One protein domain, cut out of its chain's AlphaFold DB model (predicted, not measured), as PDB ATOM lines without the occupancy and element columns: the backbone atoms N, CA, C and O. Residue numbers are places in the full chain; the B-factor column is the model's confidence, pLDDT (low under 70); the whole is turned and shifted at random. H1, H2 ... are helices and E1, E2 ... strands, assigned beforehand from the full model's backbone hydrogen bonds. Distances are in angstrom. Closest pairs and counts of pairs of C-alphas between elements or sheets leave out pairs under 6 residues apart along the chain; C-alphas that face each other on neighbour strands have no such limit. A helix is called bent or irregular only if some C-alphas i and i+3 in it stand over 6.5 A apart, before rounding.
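Overview. This is residues 35 to 167 of the 243 residues of an uncharacterized protein of Gymnopus luxurians FD-317 M1 (UniProt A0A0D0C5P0). A strongly twisted sheet of five strands makes the middle, with the helical hairpin H2 and H3 over one face and the short helix H1 over the other. The short last helix, H4, packs on E2 near Gly 62, beside the strands, and a long loop, residues 89 to 107, joins the two edge strands. The printed part has 133 residues, in the order E1 H1 E2 E3 E4 E5 H2 H3 H4; the sheet's order is E4 E3 E2 E1 E5, all antiparallel, and the class is mixed, helices and strands. The whole is compact, with a radius of gyration of the C-alphas of 14.2 A and spans of 40 by 32 by 31 A.

Arrangement. Start at E1, residues 42 to 46, whose neighbours are E5, residues 108 to 113, with N 45 and O 109 2.9 A apart, and E2, residues 60 to 67, with N 46 and O 64 2.8 A apart. H1, residues 48 to 55, is on the sheet at a height of 7.6 A, slantwise to E2 at 51 degrees on the local plane; its closest C-alphas to E2 are those of Pro 48 and Pro 63, 4.3 A apart. E2 bends by 64 degrees at residue 63. E2, E3, residues 70 to 76, and E4, residues 82 to 88, form a meander, each strand the antiparallel neighbour of the one before, through two hairpins; N 65 and O 72 are 2.8 A apart, and so are N 71 and O 87. H2, residues 122 to 130, runs along E3 at a height of 9.5 A. H3, residues 137 to 148, is on the same face, over E3 and E2, at 9.4 A. They touch, opposite ways at a shallow tilt of 24 degrees, H3 with residues 144 to 148 alone; the closest C-alphas are those of Ile 129 and Ile 144, 6.4 A apart. With H1 on the opposite face there are three layers, helices on both faces of a sheet. H4, residues 159 to 165, is on the sheet but only just over none of its strands; the C-alphas of Gly 62 and Trp 164 are its closest to E2, 6.3 A apart. Every O i to N i+4 pair is within hydrogen-bond range in H2 and H3, against 2 of 4 in H1 and 1 of 3 in H4, where 3 of 4 O i to N i+3 pairs are.

Along the chain. Find C-alpha 42 at (59.422, 45.968, -17.471), where E1 begins. H1 is irregular, with C-alphas 49 and 52 7.1 A apart. E2 measures 17.7 A, E3 19.5 A, E4 19.6 A and H3 16.6 A. H4 ends at C-alpha 165, (44.091, 39.528, -23.346).

Size, cuts and confidence. The C-alphas of Arg 38 and Asp 79 are the two farthest apart, 41.3 A. The printed part has no cut, and E4 to E5 is a long link. Mean pLDDT of the printed part is 75.0; residues 35 to 41, 90 to 107, 111 to 121 and 167 are under 70.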
ATOM      1  N   LEU A  35      66.958  56.946 -11.557       44.84
ATOM      2  CA  LEU A  35      66.766  55.498 -11.622       44.84
ATOM      3  C   LEU A  35      65.746  55.131 -12.717       44.84
ATOM      4  O   LEU A  35      66.080  54.342 -13.594       44.84
ATOM      5  N   GLU A  36      64.576  55.786 -12.761       50.50
ATOM      6  CA  GLU A  36      63.566  55.604 -13.827       50.50
ATOM      7  C   GLU A  36      64.101  55.932 -15.236       50.50
ATOM      8  O   GLU A  36      63.641  55.351 -16.214       50.50
ATOM      9  N   ARG A  37      65.099  56.818 -15.361       51.34
ATOM     10  CA  ARG A  37      65.814  57.110 -16.624       51.34
ATOM     11  C   ARG A  37      66.866  56.067 -17.028       51.34
ATOM     12  O   ARG A  37      67.478  56.227 -18.081       51.34
ATOM     13  N   ARG A  38      67.163  55.076 -16.183       45.47
ATOM     14  CA  ARG A  38      68.256  54.102 -16.385       45.47
ATOM     15  C   ARG A  38      67.830  52.642 -16.268       45.47
ATOM     16  O   ARG A  38      68.572  51.773 -16.708       45.47
ATOM     17  N   THR A  39      66.680  52.357 -15.665       52.38
ATOM     18  CA  THR A  39      66.113  51.007 -15.619       52.38
ATOM     19  C   THR A  39      65.219  50.747 -16.819       52.38
ATOM     20  O   THR A  39      64.295  51.522 -17.063       52.38
ATOM     21  N   ASP A  40      65.395  49.596 -17.465       57.75
ATOM     22  CA  ASP A  40      64.389  49.037 -18.368       57.75
ATOM     23  C   ASP A  40      63.046  48.934 -17.646       57.75
ATOM     24  O   ASP A  40      62.892  48.152 -16.698       57.75
ATOM     25  N   ALA A  41      62.058  49.713 -18.084       63.28
ATOM     26  CA  ALA A  41      60.713  49.559 -17.567       63.28
ATOM     27  C   ALA A  41      60.170  48.213 -18.065       63.28
ATOM     28  O   ALA A  41      59.910  48.001 -19.249       63.28
ATOM     29  N   LYS A  42      60.033  47.257 -17.146       71.94
ATOM     30  CA  LYS A  42      59.422  45.968 -17.471       71.94
ATOM     31  C   LYS A  42      57.929  46.168 -17.655       71.94
ATOM     32  O   LYS A  42      57.285  46.773 -16.793       71.94
ATOM     33  N   LEU A  43      57.412  45.660 -18.767       77.12
ATOM     34  CA  LEU A  43      55.990  45.661 -19.064       77.12
ATOM     35  C   LEU A  43      55.389  44.386 -18.475       77.12
ATOM     36  O   LEU A  43      55.883  43.278 -18.702       77.12
ATOM     37  N   ARG A  44      54.350  44.554 -17.662       83.12
ATOM     38  CA  ARG A  44      53.718  43.463 -16.918       83.12
ATOM     39  C   ARG A  44      52.207  43.502 -17.081       83.12
ATOM     40  O   ARG A  44      51.639  44.582 -17.214       83.12
ATOM     41  N   LEU A  45      51.559  42.344 -17.018       83.00
ATOM     42  CA  LEU A  45      50.100  42.234 -16.944       83.00
ATOM     43  C   LEU A  45      49.679  41.907 -15.518       83.00
ATOM     44  O   LEU A  45      50.218  40.982 -14.916       83.00
ATOM     45  N   ILE A  46      48.689  42.623 -14.997       81.75
ATOM     46  CA  ILE A  46      47.974  42.275 -13.766       81.75
ATOM     47  C   ILE A  46      46.736  41.466 -14.161       81.75
ATOM     48  O   ILE A  46      45.944  41.924 -14.984       81.75
ATOM     49  N   GLN A  47      46.556  40.281 -13.571       82.31
ATOM     50  CA  GLN A  47      45.429  39.387 -13.863       82.31
ATOM     51  C   GLN A  47      44.067  40.103 -13.689       82.31
ATOM     52  O   GLN A  47      43.884  40.743 -12.648       82.31
ATOM     53  N   PRO A  48      43.083  39.957 -14.610       83.06
ATOM     54  CA  PRO A  48      41.824  40.724 -14.590       83.06
ATOM     55  C   PRO A  48      41.108  40.711 -13.230       83.06
ATOM     56  O   PRO A  48      40.849  41.755 -12.638       83.06
ATOM     57  N   ILE A  49      40.920  39.519 -12.649       81.75
ATOM     58  CA  ILE A  49      40.263  39.300 -11.343       81.75
ATOM     59  C   ILE A  49      40.989  39.951 -10.144       81.75
ATOM     60  O   ILE A  49      40.489  39.948  -9.017       81.75
ATOM     61  N   ARG A  50      42.199  40.487 -10.347       79.94
ATOM     62  CA  ARG A  50      42.985  41.201  -9.333       79.94
ATOM     63  C   ARG A  50      43.020  42.709  -9.544       79.94
ATOM     64  O   ARG A  50      43.285  43.405  -8.563       79.94
ATOM     65  N   VAL A  51      42.714  43.218 -10.742       80.19
ATOM     66  CA  VAL A  51      42.763  44.659 -11.039       80.19
ATOM     67  C   VAL A  51      41.896  45.464 -10.059       80.19
ATOM     68  O   VAL A  51      42.451  46.372  -9.435       80.19
ATOM     69  N   PRO A  52      40.628  45.092  -9.762       82.44
ATOM     70  CA  PRO A  52      39.809  45.877  -8.839       82.44
ATOM     71  C   PRO A  52      40.343  45.934  -7.408       82.44
ATOM     72  O   PRO A  52      40.293  46.976  -6.757       82.44
ATOM     73  N   LYS A  53      40.918  44.827  -6.914       80.25
ATOM     74  CA  LYS A  53      41.473  44.761  -5.554       80.25
ATOM     75  C   LYS A  53      42.820  45.479  -5.431       80.25
ATOM     76  O   LYS A  53      43.099  46.046  -4.377       80.25
ATOM     77  N   LEU A  54      43.661  45.423  -6.465       78.38
ATOM     78  CA  LEU A  54      45.001  46.016  -6.444       78.38
ATOM     79  C   LEU A  54      44.982  47.516  -6.754       78.38
ATOM     80  O   LEU A  54      45.717  48.264  -6.115       78.38
ATOM     81  N   LEU A  55      44.143  47.950  -7.699       81.12
ATOM     82  CA  LEU A  55      44.060  49.347  -8.141       81.12
ATOM     83  C   LEU A  55      42.888  50.126  -7.511       81.12
ATOM     84  O   LEU A  55      42.777  51.325  -7.736       81.12
ATOM     85  N   LYS A  56      42.046  49.473  -6.690       83.00
ATOM     86  CA  LYS A  56      40.895  50.070  -5.973       83.00
ATOM     87  C   LYS A  56      39.867  50.732  -6.912       83.00
ATOM     88  O   LYS A  56      39.359  51.810  -6.619       83.00
ATOM     89  N   VAL A  57      39.563  50.074  -8.033       82.56
ATOM     90  CA  VAL A  57      38.700  50.585  -9.115       82.56
ATOM     91  C   VAL A  57      37.728  49.500  -9.592       82.56
ATOM     92  O   VAL A  57      38.115  48.342  -9.698       82.56
ATOM     93  N   SER A  58      36.461  49.833  -9.831       85.19
ATOM     94  CA  SER A  58      35.454  48.887 -10.334       85.19
ATOM     95  C   SER A  58      35.447  48.816 -11.869       85.19
ATOM     96  O   SER A  58      36.185  49.544 -12.533       85.19
ATOM     97  N   ASP A  59      34.621  47.924 -12.423       88.00
ATOM     98  CA  ASP A  59      34.182  47.960 -13.830       88.00
ATOM     99  C   ASP A  59      35.320  47.912 -14.873       88.00
ATOM    100  O   ASP A  59      35.244  48.485 -15.960       88.00
ATOM    101  N   THR A  60      36.401  47.205 -14.529       88.25
ATOM    102  CA  THR A  60      37.593  47.044 -15.369       88.25
ATOM    103  C   THR A  60      37.384  46.007 -16.470       88.25
ATOM    104  O   THR A  60      37.092  44.847 -16.169       88.25
ATOM    105  N   GLU A  61      37.632  46.378 -17.725       88.62
ATOM    106  CA  GLU A  61      37.716  45.430 -18.838       88.62
ATOM    107  C   GLU A  61      39.152  44.897 -18.980       88.62
ATOM    108  O   GLU A  61      40.096  45.660 -19.183       88.62
ATOM    109  N   GLY A  62      39.313  43.572 -18.897       87.38
ATOM    110  CA  GLY A  62      40.589  42.887 -19.136       87.38
ATOM    111  C   GLY A  62      41.670  43.082 -18.050       87.38
ATOM    112  O   GLY A  62      41.382  43.493 -16.922       87.38
ATOM    113  N   PRO A  63      42.928  42.700 -18.342       88.75
ATOM    114  CA  PRO A  63      44.077  42.910 -17.466       88.75
ATOM    115  C   PRO A  63      44.543  44.369 -17.480       88.75
ATOM    116  O   PRO A  63      44.378  45.087 -18.464       88.75
ATOM    117  N   ALA A  64      45.223  44.785 -16.411       88.88
ATOM    118  CA  ALA A  64      45.910  46.075 -16.380       88.88
ATOM    119  C   ALA A  64      47.374  45.939 -16.823       88.88
ATOM    120  O   ALA A  64      48.073  45.012 -16.406       88.88
ATOM    121  N   PHE A  65      47.849  46.894 -17.618       88.12
ATOM    122  CA  PHE A  65      49.244  47.006 -18.040       88.12
ATOM    123  C   PHE A  65      50.027  47.801 -16.997       88.12
ATOM    124  O   PHE A  65      49.636  48.908 -16.640       88.12
ATOM    125  N   LEU A  66      51.142  47.263 -16.514       85.56
ATOM    126  CA  LEU A  66      52.026  47.905 -15.543       85.56
ATOM    127  C   LEU A  66      53.384  48.184 -16.191       85.56
ATOM    128  O   LEU A  66      54.064  47.261 -16.639       85.56
ATOM    129  N   ILE A  67      53.769  49.459 -16.211       81.56
ATOM    130  CA  ILE A  67      55.013  49.984 -16.781       81.56
ATOM    131  C   ILE A  67      55.795  50.636 -15.638       81.56
ATOM    132  O   ILE A  67      55.431  51.703 -15.147       81.56
ATOM    133  N   GLY A  68      56.853  49.973 -15.166       78.62
ATOM    134  CA  GLY A  68      57.669  50.471 -14.050       78.62
ATOM    135  C   GLY A  68      56.898  50.557 -12.725       78.62
ATOM    136  O   GLY A  68      56.860  49.587 -11.962       78.62
ATOM    137  N   HIS A  69      56.315  51.725 -12.435       78.56
ATOM    138  CA  HIS A  69      55.491  52.010 -11.248       78.56
ATOM    139  C   HIS A  69      54.077  52.512 -11.593       78.56
ATOM    140  O   HIS A  69      53.279  52.751 -10.689       78.56
ATOM    141  N   ASP A  70      53.749  52.636 -12.878       85.44
ATOM    142  CA  ASP A  70      52.483  53.164 -13.376       85.44
ATOM    143  C   ASP A  70      51.643  52.025 -13.977       85.44
ATOM    144  O   ASP A  70      52.068  51.356 -14.920       85.44
ATOM    145  N   ALA A  71      50.463  51.779 -13.408       88.69
ATOM    146  CA  ALA A  71      49.484  50.822 -13.910       88.69
ATOM    147  C   ALA A  71      48.357  51.526 -14.671       88.69
ATOM    148  O   ALA A  71      47.909  52.602 -14.275       88.69
ATOM    149  N   PHE A  72      47.885  50.876 -15.732       92.06
ATOM    150  CA  PHE A  72      46.851  51.353 -16.641       92.06
ATOM    151  C   PHE A  72      45.812  50.254 -16.852       92.06
ATOM    152  O   PHE A  72      46.152  49.160 -17.303       92.06
ATOM    153  N   ALA A  73      44.554  50.540 -16.539       92.06
ATOM    154  CA  ALA A  73      43.423  49.640 -16.745       92.06
ATOM    155  C   ALA A  73      42.377  50.322 -17.628       92.06
ATOM    156  O   ALA A  73      42.170  51.529 -17.508       92.06
ATOM    157  N   LEU A  74      41.689  49.557 -18.474       93.75
ATOM    158  CA  LEU A  74      40.490  50.058 -19.131       93.75
ATOM    159  C   LEU A  74      39.319  49.944 -18.156       93.75
ATOM    160  O   LEU A  74      39.092  48.870 -17.603       93.75
ATOM    161  N   VAL A  75      38.582  51.031 -17.944       91.38
ATOM    162  CA  VAL A  75      37.382  51.050 -17.100       91.38
ATOM    163  C   VAL A  75      36.185  51.427 -17.951       91.38
ATOM    164  O   VAL A  75      36.209  52.444 -18.647       91.38
ATOM    165  N   LYS A  76      35.129  50.620 -17.870       90.19
ATOM    166  CA  LYS A  76      33.848  50.907 -18.502       90.19
ATOM    167  C   LYS A  76      33.013  51.814 -17.603       90.19
ATOM    168  O   LYS A  76      32.860  51.565 -16.410       90.19
ATOM    169  N   LYS A  77      32.470  52.880 -18.176       87.81
ATOM    170  CA  LYS A  77      31.602  53.847 -17.502       87.81
ATOM    171  C   LYS A  77      30.123  53.447 -17.645       87.81
ATOM    172  O   LYS A  77      29.775  52.689 -18.556       87.81
ATOM    173  N   PRO A  78      29.221  53.951 -16.776       85.88
ATOM    174  CA  PRO A  78      27.792  53.622 -16.837       85.88
ATOM    175  C   PRO A  78      27.113  53.995 -18.166       85.88
ATOM    176  O   PRO A  78      26.184  53.315 -18.596       85.88
ATOM    177  N   ASP A  79      27.614  55.033 -18.837       87.38
ATOM    178  CA  ASP A  79      27.187  55.526 -20.156       87.38
ATOM    179  C   ASP A  79      27.712  54.686 -21.345       87.38
ATOM    180  O   ASP A  79      27.529  55.065 -22.498       87.38
ATOM    181  N   GLN A  80      28.324  53.526 -21.074       81.38
ATOM    182  CA  GLN A  80      28.998  52.634 -22.030       81.38
ATOM    183  C   GLN A  80      30.285  53.189 -22.668       81.38
ATOM    184  O   GLN A  80      30.889  52.475 -23.468       81.38
ATOM    185  N   HIS A  81      30.754  54.386 -22.306       87.19
ATOM    186  CA  HIS A  81      32.079  54.853 -22.717       87.19
ATOM    187  C   HIS A  81      33.192  54.170 -21.909       87.19
ATOM    188  O   HIS A  81      32.966  53.637 -20.820       87.19
ATOM    189  N   HIS A  82      34.423  54.210 -22.419       91.19
ATOM    190  CA  HIS A  82      35.601  53.710 -21.714       91.19
ATOM    191  C   HIS A  82      36.565  54.839 -21.351       91.19
ATOM    192  O   HIS A  82      36.710  55.821 -22.079       91.19
ATOM    193  N   GLU A  83      37.266  54.677 -20.232       92.00
ATOM    194  CA  GLU A  83      38.348  55.560 -19.796       92.00
ATOM    195  C   GLU A  83      39.585  54.734 -19.421       92.00
ATOM    196  O   GLU A  83      39.471  53.643 -18.854       92.00
ATOM    197  N   VAL A  84      40.778  55.264 -19.702       93.44
ATOM    198  CA  VAL A  84      42.033  54.689 -19.209       93.44
ATOM    199  C   VAL A  84      42.273  55.150 -17.774       93.44
ATOM    200  O   VAL A  84      42.736  56.262 -17.525       93.44
ATOM    201  N   TYR A  85      41.985  54.273 -16.817       92.56
ATOM    202  CA  TYR A  85      42.315  54.498 -15.416       92.56
ATOM    203  C   TYR A  85      43.820  54.320 -15.189       92.56
ATOM    204  O   TYR A  85      44.390  53.286 -15.544       92.56
ATOM    205  N   HIS A  86      44.461  55.309 -14.561       92.00
ATOM    206  CA  HIS A  86      45.882  55.283 -14.199       92.00
ATOM    207  C   HIS A  86      46.071  55.262 -12.680       92.00
ATOM    208  O   HIS A  86      45.424  56.006 -11.946       92.00
ATOM    209  N   TYR A  87      47.011  54.436 -12.220       86.88
ATOM    210  CA  TYR A  87      47.416  54.337 -10.822       86.88
ATOM    211  C   TYR A  87      48.941  54.247 -10.704       86.88
ATOM    212  O   TYR A  87      49.552  53.321 -11.237       86.88
ATOM    213  N   ARG A  88      49.569  55.169  -9.962       84.81
ATOM    214  CA  ARG A  88      51.014  55.135  -9.681       84.81
ATOM    215  C   ARG A  88      51.292  54.573  -8.288       84.81
ATOM    216  O   ARG A  88      50.949  55.190  -7.277       84.81
ATOM    217  N   PHE A  89      51.974  53.433  -8.228       75.75
ATOM    218  CA  PHE A  89      52.452  52.854  -6.975       75.75
ATOM    219  C   PHE A  89      53.481  53.787  -6.311       75.75
ATOM    220  O   PHE A  89      54.406  54.269  -6.959       75.75
ATOM    221  N   GLY A  90      53.328  54.030  -5.005       66.62
ATOM    222  CA  GLY A  90      54.314  54.748  -4.186       66.62
ATOM    223  C   GLY A  90      54.219  56.273  -4.145       66.62
ATOM    224  O   GLY A  90      54.940  56.882  -3.367       66.62
ATOM    225  N   ALA A  91      53.287  56.910  -4.863       54.47
ATOM    226  CA  ALA A  91      53.157  58.376  -4.866       54.47
ATOM    227  C   ALA A  91      52.798  59.015  -3.496       54.47
ATOM    228  O   ALA A  91      52.858  60.236  -3.366       54.47
ATOM    229  N   LYS A  92      52.398  58.216  -2.491       48.19
ATOM    230  CA  LYS A  92      52.099  58.656  -1.108       48.19
ATOM    231  C   LYS A  92      52.512  57.665  -0.002       48.19
ATOM    232  O   LYS A  92      52.318  57.966   1.169       48.19
ATOM    233  N   GLU A  93      53.060  56.497  -0.340       41.09
ATOM    234  CA  GLU A  93      53.243  55.365   0.595       41.09
ATOM    235  C   GLU A  93      54.723  54.951   0.715       41.09
ATOM    236  O   GLU A  93      55.089  53.788   0.553       41.09
ATOM    237  N   GLY A  94      55.586  55.933   1.004       32.72
ATOM    238  CA  GLY A  94      57.015  55.728   1.268       32.72
ATOM    239  C   GLY A  94      57.821  55.197   0.071       32.72
ATOM    240  O   GLY A  94      57.350  55.217  -1.068       32.72
ATOM    241  N   PRO A  95      59.058  54.713   0.301       34.44
ATOM    242  CA  PRO A  95      59.833  54.037  -0.730       34.44
ATOM    243  C   PRO A  95      59.215  52.661  -1.010       34.44
ATOM    244  O   PRO A  95      59.551  51.665  -0.366       34.44
ATOM    245  N   VAL A  96      58.310  52.594  -1.989       41.38
ATOM    246  CA  VAL A  96      57.764  51.320  -2.474       41.38
ATOM    247  C   VAL A  96      58.887  50.512  -3.118       41.38
ATOM    248  O   VAL A  96      59.236  50.683  -4.284       41.38
ATOM    249  N   SER A  97      59.454  49.594  -2.336       37.72
ATOM    250  CA  SER A  97      60.401  48.587  -2.805       37.72
ATOM    251  C   SER A  97      59.731  47.750  -3.902       37.72
ATOM    252  O   SER A  97      58.890  46.911  -3.566       37.72
ATOM    253  N   GLN A  98      60.070  48.042  -5.172       42.22
ATOM    254  CA  GLN A  98      59.535  47.483  -6.433       42.22
ATOM    255  C   GLN A  98      58.352  46.520  -6.219       42.22
ATOM    256  O   GLN A  98      58.589  45.325  -6.023       42.22
ATOM    257  N   PRO A  99      57.111  47.049  -6.190       42.81
ATOM    258  CA  PRO A  99      56.037  46.697  -5.249       42.81
ATOM    259  C   PRO A  99      55.993  45.204  -4.898       42.81
ATOM    260  O   PRO A  99      55.271  44.450  -5.546       42.81
ATOM    261  N   LYS A 100      56.830  44.821  -3.906       41.53
ATOM    262  CA  LYS A 100      57.374  43.463  -3.651       41.53
ATOM    263  C   LYS A 100      56.689  42.383  -4.484       41.53
ATOM    264  O   LYS A 100      55.763  41.733  -4.006       41.53
ATOM    265  N   PHE A 101      57.121  42.248  -5.740       47.16
ATOM    266  CA  PHE A 101      56.367  41.501  -6.746       47.16
ATOM    267  C   PHE A 101      56.083  40.068  -6.282       47.16
ATOM    268  O   PHE A 101      56.989  39.235  -6.226       47.16
ATOM    269  N   TYR A 102      54.812  39.802  -5.957       43.38
ATOM    270  CA  TYR A 102      54.310  38.537  -5.414       43.38
ATOM    271  C   TYR A 102      54.314  37.427  -6.484       43.38
ATOM    272  O   TYR A 102      53.263  36.963  -6.936       43.38
ATOM    273  N   ARG A 103      55.521  37.007  -6.891       45.94
ATOM    274  CA  ARG A 103      55.790  35.913  -7.842       45.94
ATOM    275  C   ARG A 103      55.056  34.625  -7.468       45.94
ATOM    276  O   ARG A 103      54.542  33.952  -8.352       45.94
ATOM    277  N   ASP A 104      54.951  34.340  -6.172       41.53
ATOM    278  CA  ASP A 104      54.467  33.077  -5.598       41.53
ATOM    279  C   ASP A 104      53.049  32.640  -6.009       41.53
ATOM    280  O   ASP A 104      52.653  31.521  -5.690       41.53
ATOM    281  N   LYS A 105      52.232  33.508  -6.632       50.09
ATOM    282  CA  LYS A 105      50.797  33.232  -6.866       50.09
ATOM    283  C   LYS A 105      50.260  33.614  -8.253       50.09
ATOM    284  O   LYS A 105      49.052  33.793  -8.387       50.09
ATOM    285  N   GLY A 106      51.123  33.776  -9.263       55.75
ATOM    286  CA  GLY A 106      50.704  33.947 -10.670       55.75
ATOM    287  C   GLY A 106      49.838  35.184 -10.972       55.75
ATOM    288  O   GLY A 106      49.119  35.206 -11.964       55.75
ATOM    289  N   GLN A 107      49.865  36.203 -10.106       68.88
ATOM    290  CA  GLN A 107      48.932  37.344 -10.152       68.88
ATOM    291  C   GLN A 107      49.375  38.460 -11.107       68.88
ATOM    292  O   GLN A 107      48.561  39.283 -11.531       68.88
ATOM    293  N   ILE A 108      50.678  38.508 -11.393       72.25
ATOM    294  CA  ILE A 108      51.324  39.476 -12.274       72.25
ATOM    295  C   ILE A 108      52.254  38.697 -13.203       72.25
ATOM    296  O   ILE A 108      53.142  37.991 -12.721       72.25
ATOM    297  N   TYR A 109      52.062  38.833 -14.513       72.50
ATOM    298  CA  TYR A 109      52.916  38.225 -15.530       72.50
ATOM    299  C   TYR A 109      53.935  39.251 -16.045       72.50
ATOM    300  O   TYR A 109      53.558  40.348 -16.450       72.50
ATOM    301  N   ASP A 110      55.227  38.918 -15.993       71.81
ATOM    302  CA  ASP A 110      56.345  39.758 -16.453       71.81
ATOM    303  C   ASP A 110      56.755  39.269 -17.848       71.81
ATOM    304  O   ASP A 110      57.339  38.193 -17.966       71.81
ATOM    305  N   PHE A 111      56.365  40.005 -18.899       68.56
ATOM    306  CA  PHE A 111      56.423  39.524 -20.291       68.56
ATOM    307  C   PHE A 111      57.501  40.184 -21.152       68.56
ATOM    308  O   PHE A 111      57.540  40.002 -22.366       68.56
ATOM    309  N   GLY A 112      58.404  40.932 -20.522       58.72
ATOM    310  CA  GLY A 112      59.581  41.470 -21.185       58.72
ATOM    311  C   GLY A 112      60.181  42.661 -20.451       58.72
ATOM    312  O   GLY A 112      59.499  43.459 -19.806       58.72
ATOM    313  N   SER A 113      61.499  42.788 -20.579       61.81
ATOM    314  CA  SER A 113      62.212  44.024 -20.249       61.81
ATOM    315  C   SER A 113      62.354  44.788 -21.555       61.81
ATOM    316  O   SER A 113      63.096  44.354 -22.431       61.81
ATOM    317  N   PHE A 114      61.581  45.857 -21.723       63.38
ATOM    318  CA  PHE A 114      61.549  46.602 -22.973       63.38
ATOM    319  C   PHE A 114      62.487  47.801 -22.857       63.38
ATOM    320  O   PHE A 114      62.309  48.650 -21.984       63.38
ATOM    321  N   HIS A 115      63.496  47.867 -23.730       57.50
ATOM    322  CA  HIS A 115      64.336  49.054 -23.859       57.50
ATOM    323  C   HIS A 115      63.482  50.197 -24.411       57.50
ATOM    324  O   HIS A 115      63.143  50.226 -25.597       57.50
ATOM    325  N   PHE A 116      63.132  51.145 -23.548       61.66
ATOM    326  CA  PHE A 116      62.498  52.379 -23.985       61.66
ATOM    327  C   PHE A 116      63.524  53.254 -24.700       61.66
ATOM    328  O   PHE A 116      64.678  53.373 -24.294       61.66
ATOM    329  N   ASP A 117      63.090  53.871 -25.794       54.78
ATOM    330  CA  ASP A 117      63.876  54.847 -26.539       54.78
ATOM    331  C   ASP A 117      64.182  56.034 -25.611       54.78
ATOM    332  O   ASP A 117      63.302  56.862 -25.377       54.78
ATOM    333  N   ASN A 118      65.412  56.098 -25.075       51.16
ATOM    334  CA  ASN A 118      65.872  57.022 -24.015       51.16
ATOM    335  C   ASN A 118      65.617  58.522 -24.283       51.16
ATOM    336  O   ASN A 118      65.820  59.360 -23.404       51.16
ATOM    337  N   ARG A 119      65.165  58.876 -25.490       53.41
ATOM    338  CA  ARG A 119      64.660  60.204 -25.866       53.41
ATOM    339  C   ARG A 119      63.289  60.534 -25.252       53.41
ATOM    340  O   ARG A 119      62.933  61.707 -25.193       53.41
ATOM    341  N   PHE A 120      62.535  59.542 -24.774       56.44
ATOM    342  CA  PHE A 120      61.250  59.718 -24.093       56.44
ATOM    343  C   PHE A 120      61.372  59.365 -22.608       56.44
ATOM    344  O   PHE A 120      61.739  58.250 -22.250       56.44
ATOM    345  N   SER A 121      61.031  60.307 -21.725       65.94
ATOM    346  CA  SER A 121      60.938  60.020 -20.290       65.94
ATOM    347  C   SER A 121      59.661  59.237 -19.970       65.94
ATOM    348  O   SER A 121      58.639  59.425 -20.635       65.94
ATOM    349  N   ASN A 122      59.692  58.419 -18.906       72.06
ATOM    350  CA  ASN A 122      58.526  57.666 -18.420       72.06
ATOM    351  C   ASN A 122      57.277  58.567 -18.305       72.06
ATOM    352  O   ASN A 122      56.215  58.232 -18.817       72.06
ATOM    353  N   LYS A 123      57.428  59.788 -17.769       76.25
ATOM    354  CA  LYS A 123      56.349  60.787 -17.686       76.25
ATOM    355  C   LYS A 123      55.651  61.067 -19.029       76.25
ATOM    356  O   LYS A 123      54.427  61.124 -19.058       76.25
ATOM    357  N   VAL A 124      56.391  61.224 -20.132       81.19
ATOM    358  CA  VAL A 124      55.793  61.496 -21.458       81.19
ATOM    359  C   VAL A 124      55.012  60.284 -21.971       81.19
ATOM    360  O   VAL A 124      53.980  60.450 -22.618       81.19
ATOM    361  N   LEU A 125      55.464  59.068 -21.653       81.94
ATOM    362  CA  LEU A 125      54.735  57.843 -21.966       81.94
ATOM    363  C   LEU A 125      53.454  57.711 -21.126       81.94
ATOM    364  O   LEU A 125      52.389  57.476 -21.692       81.94
ATOM    365  N   VAL A 126      53.538  57.927 -19.808       85.94
ATOM    366  CA  VAL A 126      52.388  57.929 -18.886       85.94
ATOM    367  C   VAL A 126      51.329  58.928 -19.351       85.94
ATOM    368  O   VAL A 126      50.172  58.559 -19.536       85.94
ATOM    369  N   GLU A 127      51.731  60.170 -19.636       87.69
ATOM    370  CA  GLU A 127      50.841  61.205 -20.167       87.69
ATOM    371  C   GLU A 127      50.231  60.849 -21.528       87.69
ATOM    372  O   GLU A 127      49.140  61.323 -21.844       87.69
ATOM    373  N   ARG A 128      50.919  60.057 -22.359       89.19
ATOM    374  CA  ARG A 128      50.388  59.607 -23.651       89.19
ATOM    375  C   ARG A 128      49.337  58.517 -23.466       89.19
ATOM    376  O   ARG A 128      48.292  58.602 -24.098       89.19
ATOM    377  N   ILE A 129      49.592  57.551 -22.580       91.06
ATOM    378  CA  ILE A 129      48.670  56.445 -22.282       91.06
ATOM    379  C   ILE A 129      47.400  56.956 -21.577       91.06
ATOM    380  O   ILE A 129      46.301  56.549 -21.937       91.06
ATOM    381  N   GLN A 130      47.522  57.915 -20.652       90.69
ATOM    382  CA  GLN A 130      46.375  58.588 -20.014       90.69
ATOM    383  C   GLN A 130      45.452  59.319 -21.006       90.69
ATOM    384  O   GLN A 130      44.268  59.489 -20.731       90.69
ATOM    385  N   LYS A 131      45.984  59.799 -22.139       92.31
ATOM    386  CA  LYS A 131      45.237  60.577 -23.148       92.31
ATOM    387  C   LYS A 131      44.592  59.697 -24.229       92.31
ATOM    388  O   LYS A 131      43.954  60.232 -25.136       92.31
ATOM    389  N   LEU A 132      44.758  58.375 -24.153       92.44
ATOM    390  CA  LEU A 132      44.120  57.424 -25.061       92.44
ATOM    391  C   LEU A 132      42.604  57.385 -24.829       92.44
ATOM    392  O   LEU A 132      42.131  57.476 -23.697       92.44
ATOM    393  N   LYS A 133      41.847  57.222 -25.916       92.31
ATOM    394  CA  LYS A 133      40.382  57.069 -25.904       92.31
ATOM    395  C   LYS A 133      39.969  55.848 -26.734       92.31
ATOM    396  O   LYS A 133      39.401  56.015 -27.811       92.31
ATOM    397  N   PRO A 134      40.331  54.635 -26.291       92.19
ATOM    398  CA  PRO A 134      39.880  53.405 -26.925       92.19
ATOM    399  C   PRO A 134      38.389  53.173 -26.649       92.19
ATOM    400  O   PRO A 134      37.879  53.565 -25.604       92.19
ATOM    401  N   ASN A 135      37.714  52.486 -27.564       91.06
ATOM    402  CA  ASN A 135      36.288  52.142 -27.494       91.06
ATOM    403  C   ASN A 135      36.071  50.652 -27.148       91.06
ATOM    404  O   ASN A 135      34.963  50.128 -27.249       91.06
ATOM    405  N   SER A 136      37.154  49.934 -26.835       91.12
ATOM    406  CA  SER A 136      37.173  48.512 -26.476       91.12
ATOM    407  C   SER A 136      38.515  48.121 -25.849       91.12
ATOM    408  O   SER A 136      39.530  48.794 -26.064       91.12
ATOM    409  N   PHE A 137      38.556  46.986 -25.143       90.50
ATOM    410  CA  PHE A 137      39.819  46.413 -24.664       90.50
ATOM    411  C   PHE A 137      40.814  46.091 -25.796       90.50
ATOM    412  O   PHE A 137      42.017  46.302 -25.634       90.50
ATOM    413  N   GLU A 138      40.335  45.644 -26.960       90.81
ATOM    414  CA  GLU A 138      41.195  45.340 -28.112       90.81
ATOM    415  C   GLU A 138      41.901  46.598 -28.634       90.81
ATOM    416  O   GLU A 138      43.116  46.609 -28.843       90.81
ATOM    417  N   GLU A 139      41.159  47.699 -28.761       91.81
ATOM    418  CA  GLU A 139      41.725  48.984 -29.155       91.81
ATOM    419  C   GLU A 139      42.686  49.532 -28.087       91.81
ATOM    420  O   GLU A 139      43.765  50.013 -28.427       91.81
ATOM    421  N   PHE A 140      42.357  49.406 -26.797       92.69
ATOM    422  CA  PHE A 140      43.236  49.805 -25.690       92.69
ATOM    423  C   PHE A 140      44.581  49.069 -25.730       92.69
ATOM    424  O   PHE A 140      45.640  49.694 -25.635       92.69
ATOM    425  N   LYS A 141      44.535  47.748 -25.940       90.12
ATOM    426  CA  LYS A 141      45.697  46.868 -26.101       90.12
ATOM    427  C   LYS A 141      46.586  47.337 -27.259       90.12
ATOM    428  O   LYS A 141      47.784  47.549 -27.063       90.12
ATOM    429  N   ILE A 142      46.005  47.580 -28.436       89.81
ATOM    430  CA  ILE A 142      46.726  48.064 -29.626       89.81
ATOM    431  C   ILE A 142      47.313  49.469 -29.396       89.81
ATOM    432  O   ILE A 142      48.493  49.698 -29.672       89.81
ATOM    433  N   GLN A 143      46.530  50.409 -28.852       91.19
ATOM    434  CA  GLN A 143      46.970  51.788 -28.613       91.19
ATOM    435  C   GLN A 143      48.098  51.867 -27.565       91.19
ATOM    436  O   GLN A 143      49.048  52.634 -27.761       91.19
ATOM    437  N   ILE A 144      48.064  51.052 -26.497       89.00
ATOM    438  CA  ILE A 144      49.185  50.939 -25.549       89.00
ATOM    439  C   ILE A 144      50.433  50.428 -26.266       89.00
ATOM    440  O   ILE A 144      51.454  51.111 -26.238       89.00
ATOM    441  N   LEU A 145      50.372  49.286 -26.956       86.50
ATOM    442  CA  LEU A 145      51.544  48.698 -27.621       86.50
ATOM    443  C   LEU A 145      52.148  49.639 -28.676       86.50
ATOM    444  O   LEU A 145      53.372  49.744 -28.781       86.50
ATOM    445  N   GLY A 146      51.307  50.402 -29.382       85.50
ATOM    446  CA  GLY A 146      51.730  51.487 -30.267       85.50
ATOM    447  C   GLY A 146      52.483  52.608 -29.537       85.50
ATOM    448  O   GLY A 146      53.517  53.071 -30.023       85.50
ATOM    449  N   CYS A 147      52.047  53.003 -28.335       84.62
ATOM    450  CA  CYS A 147      52.775  53.962 -27.493       84.62
ATOM    451  C   CYS A 147      54.146  53.437 -27.033       84.62
ATOM    452  O   CYS A 147      55.081  54.228 -26.910       84.62
ATOM    453  N   LEU A 148      54.282  52.121 -26.829       79.38
ATOM    454  CA  LEU A 148      55.550  51.467 -26.475       79.38
ATOM    455  C   LEU A 148      56.463  51.201 -27.688       79.38
ATOM    456  O   LEU A 148      57.623  50.850 -27.496       79.38
ATOM    457  N   LYS A 149      55.962  51.371 -28.924       80.56
ATOM    458  CA  LYS A 149      56.579  50.907 -30.186       80.56
ATOM    459  C   LYS A 149      56.785  49.379 -30.246       80.56
ATOM    460  O   LYS A 149      57.757  48.910 -30.829       80.56
ATOM    461  N   GLN A 150      55.890  48.604 -29.631       75.19
ATOM    462  CA  GLN A 150      56.030  47.153 -29.429       75.19
ATOM    463  C   GLN A 150      54.794  46.367 -29.919       75.19
ATOM    464  O   GLN A 150      54.171  45.663 -29.126       75.19
ATOM    465  N   PRO A 151      54.401  46.473 -31.208       73.75
ATOM    466  CA  PRO A 151      53.155  45.881 -31.717       73.75
ATOM    467  C   PRO A 151      53.064  44.360 -31.506       73.75
ATOM    468  O   PRO A 151      51.999  43.854 -31.166       73.75
ATOM    469  N   ASN A 152      54.188  43.652 -31.631       76.38
ATOM    470  CA  ASN A 152      54.258  42.188 -31.601       76.38
ATOM    471  C   ASN A 152      54.589  41.617 -30.205       76.38
ATOM    472  O   ASN A 152      54.763  40.413 -30.045       76.38
ATOM    473  N   ALA A 153      54.693  42.449 -29.160       74.38
ATOM    474  CA  ALA A 153      55.153  41.993 -27.839       74.38
ATOM    475  C   ALA A 153      54.221  40.978 -27.148       74.38
ATOM    476  O   ALA A 153      54.636  40.327 -26.189       74.38
ATOM    477  N   LEU A 154      52.982  40.821 -27.625       74.06
ATOM    478  CA  LEU A 154      52.055  39.803 -27.127       74.06
ATOM    479  C   LEU A 154      52.288  38.416 -27.745       74.06
ATOM    480  O   LEU A 154      51.865  37.418 -27.163       74.06
ATOM    481  N   ASP A 155      52.990  38.318 -28.877       75.50
ATOM    482  CA  ASP A 155      53.206  37.043 -29.576       75.50
ATOM    483  C   ASP A 155      54.051  36.070 -28.738       75.50
ATOM    484  O   ASP A 155      53.896  34.851 -28.825       75.50
ATOM    485  N   HIS A 156      54.894  36.600 -27.849       72.75
ATOM    486  CA  HIS A 156      55.728  35.825 -26.929       72.75
ATOM    487  C   HIS A 156      55.020  35.432 -25.618       72.75
ATOM    488  O   HIS A 156      55.627  34.783 -24.767       72.75
ATOM    489  N   ILE A 157      53.746  35.799 -25.435       76.50
ATOM    490  CA  ILE A 157      52.979  35.486 -24.223       76.50
ATOM    491  C   ILE A 157      52.433  34.041 -24.285       76.50
ATOM    492  O   ILE A 157      51.814  33.679 -25.292       76.50
ATOM    493  N   PRO A 158      52.604  33.221 -23.222       75.50
ATOM    494  CA  PRO A 158      52.041  31.873 -23.114       75.50
ATOM    495  C   PRO A 158      50.518  31.842 -23.243       75.50
ATOM    496  O   PRO A 158      49.828  32.757 -22.788       75.50
ATOM    497  N   ALA A 159      49.987  30.753 -23.803       77.00
ATOM    498  CA  ALA A 159      48.558  30.595 -24.074       77.00
ATOM    499  C   ALA A 159      47.678  30.812 -22.827       77.00
ATOM    500  O   ALA A 159      46.661  31.495 -22.925       77.00
ATOM    501  N   GLU A 160      48.099  30.338 -21.645       74.88
ATOM    502  CA  GLU A 160      47.362  30.555 -20.386       74.88
ATOM    503  C   GLU A 160      47.089  32.042 -20.101       74.88
ATOM    504  O   GLU A 160      46.022  32.398 -19.601       74.88
ATOM    505  N   ILE A 161      48.047  32.913 -20.433       77.56
ATOM    506  CA  ILE A 161      47.991  34.356 -20.184       77.56
ATOM    507  C   ILE A 161      47.322  35.099 -21.353       77.56
ATOM    508  O   ILE A 161      46.674  36.123 -21.132       77.56
ATOM    509  N   ARG A 162      47.407  34.573 -22.588       77.69
ATOM    510  CA  ARG A 162      46.674  35.121 -23.749       77.69
ATOM    511  C   ARG A 162      45.165  35.155 -23.513       77.69
ATOM    512  O   ARG A 162      44.548  36.159 -23.853       77.69
ATOM    513  N   THR A 163      44.607  34.163 -22.812       79.00
ATOM    514  CA  THR A 163      43.179  34.155 -22.434       79.00
ATOM    515  C   THR A 163      42.731  35.440 -21.725       79.00
ATOM    516  O   THR A 163      41.611  35.899 -21.932       79.00
ATOM    517  N   TRP A 164      43.612  36.082 -20.940       81.06
ATOM    518  CA  TRP A 164      43.304  37.342 -20.254       81.06
ATOM    519  C   TRP A 164      43.193  38.508 -21.250       81.06
ATOM    520  O   TRP A 164      42.389  39.416 -21.058       81.06
ATOM    521  N   LEU A 165      44.009  38.493 -22.308       79.81
ATOM    522  CA  LEU A 165      44.091  39.528 -23.346       79.81
ATOM    523  C   LEU A 165      43.005  39.399 -24.423       79.81
ATOM    524  O   LEU A 165      42.802  40.334 -25.193       79.81
ATOM    525  N   GLU A 166      42.316  38.261 -24.473       77.38
ATOM    526  CA  GLU A 166      41.212  37.958 -25.393       77.38
ATOM    527  C   GLU A 166      39.844  38.401 -24.833       77.38
ATOM    528  O   GLU A 166      38.800  38.014 -25.349       77.38
ATOM    529  N   GLY A 167      39.822  39.163 -23.729       57.66
ATOM    530  CA  GLY A 167      38.595  39.605 -23.044       57.66
ATOM    531  C   GLY A 167      37.823  38.486 -22.331       57.66
ATOM    532  O   GLY A 167      36.893  38.759 -21.570       57.66
TER     533      GLY A 167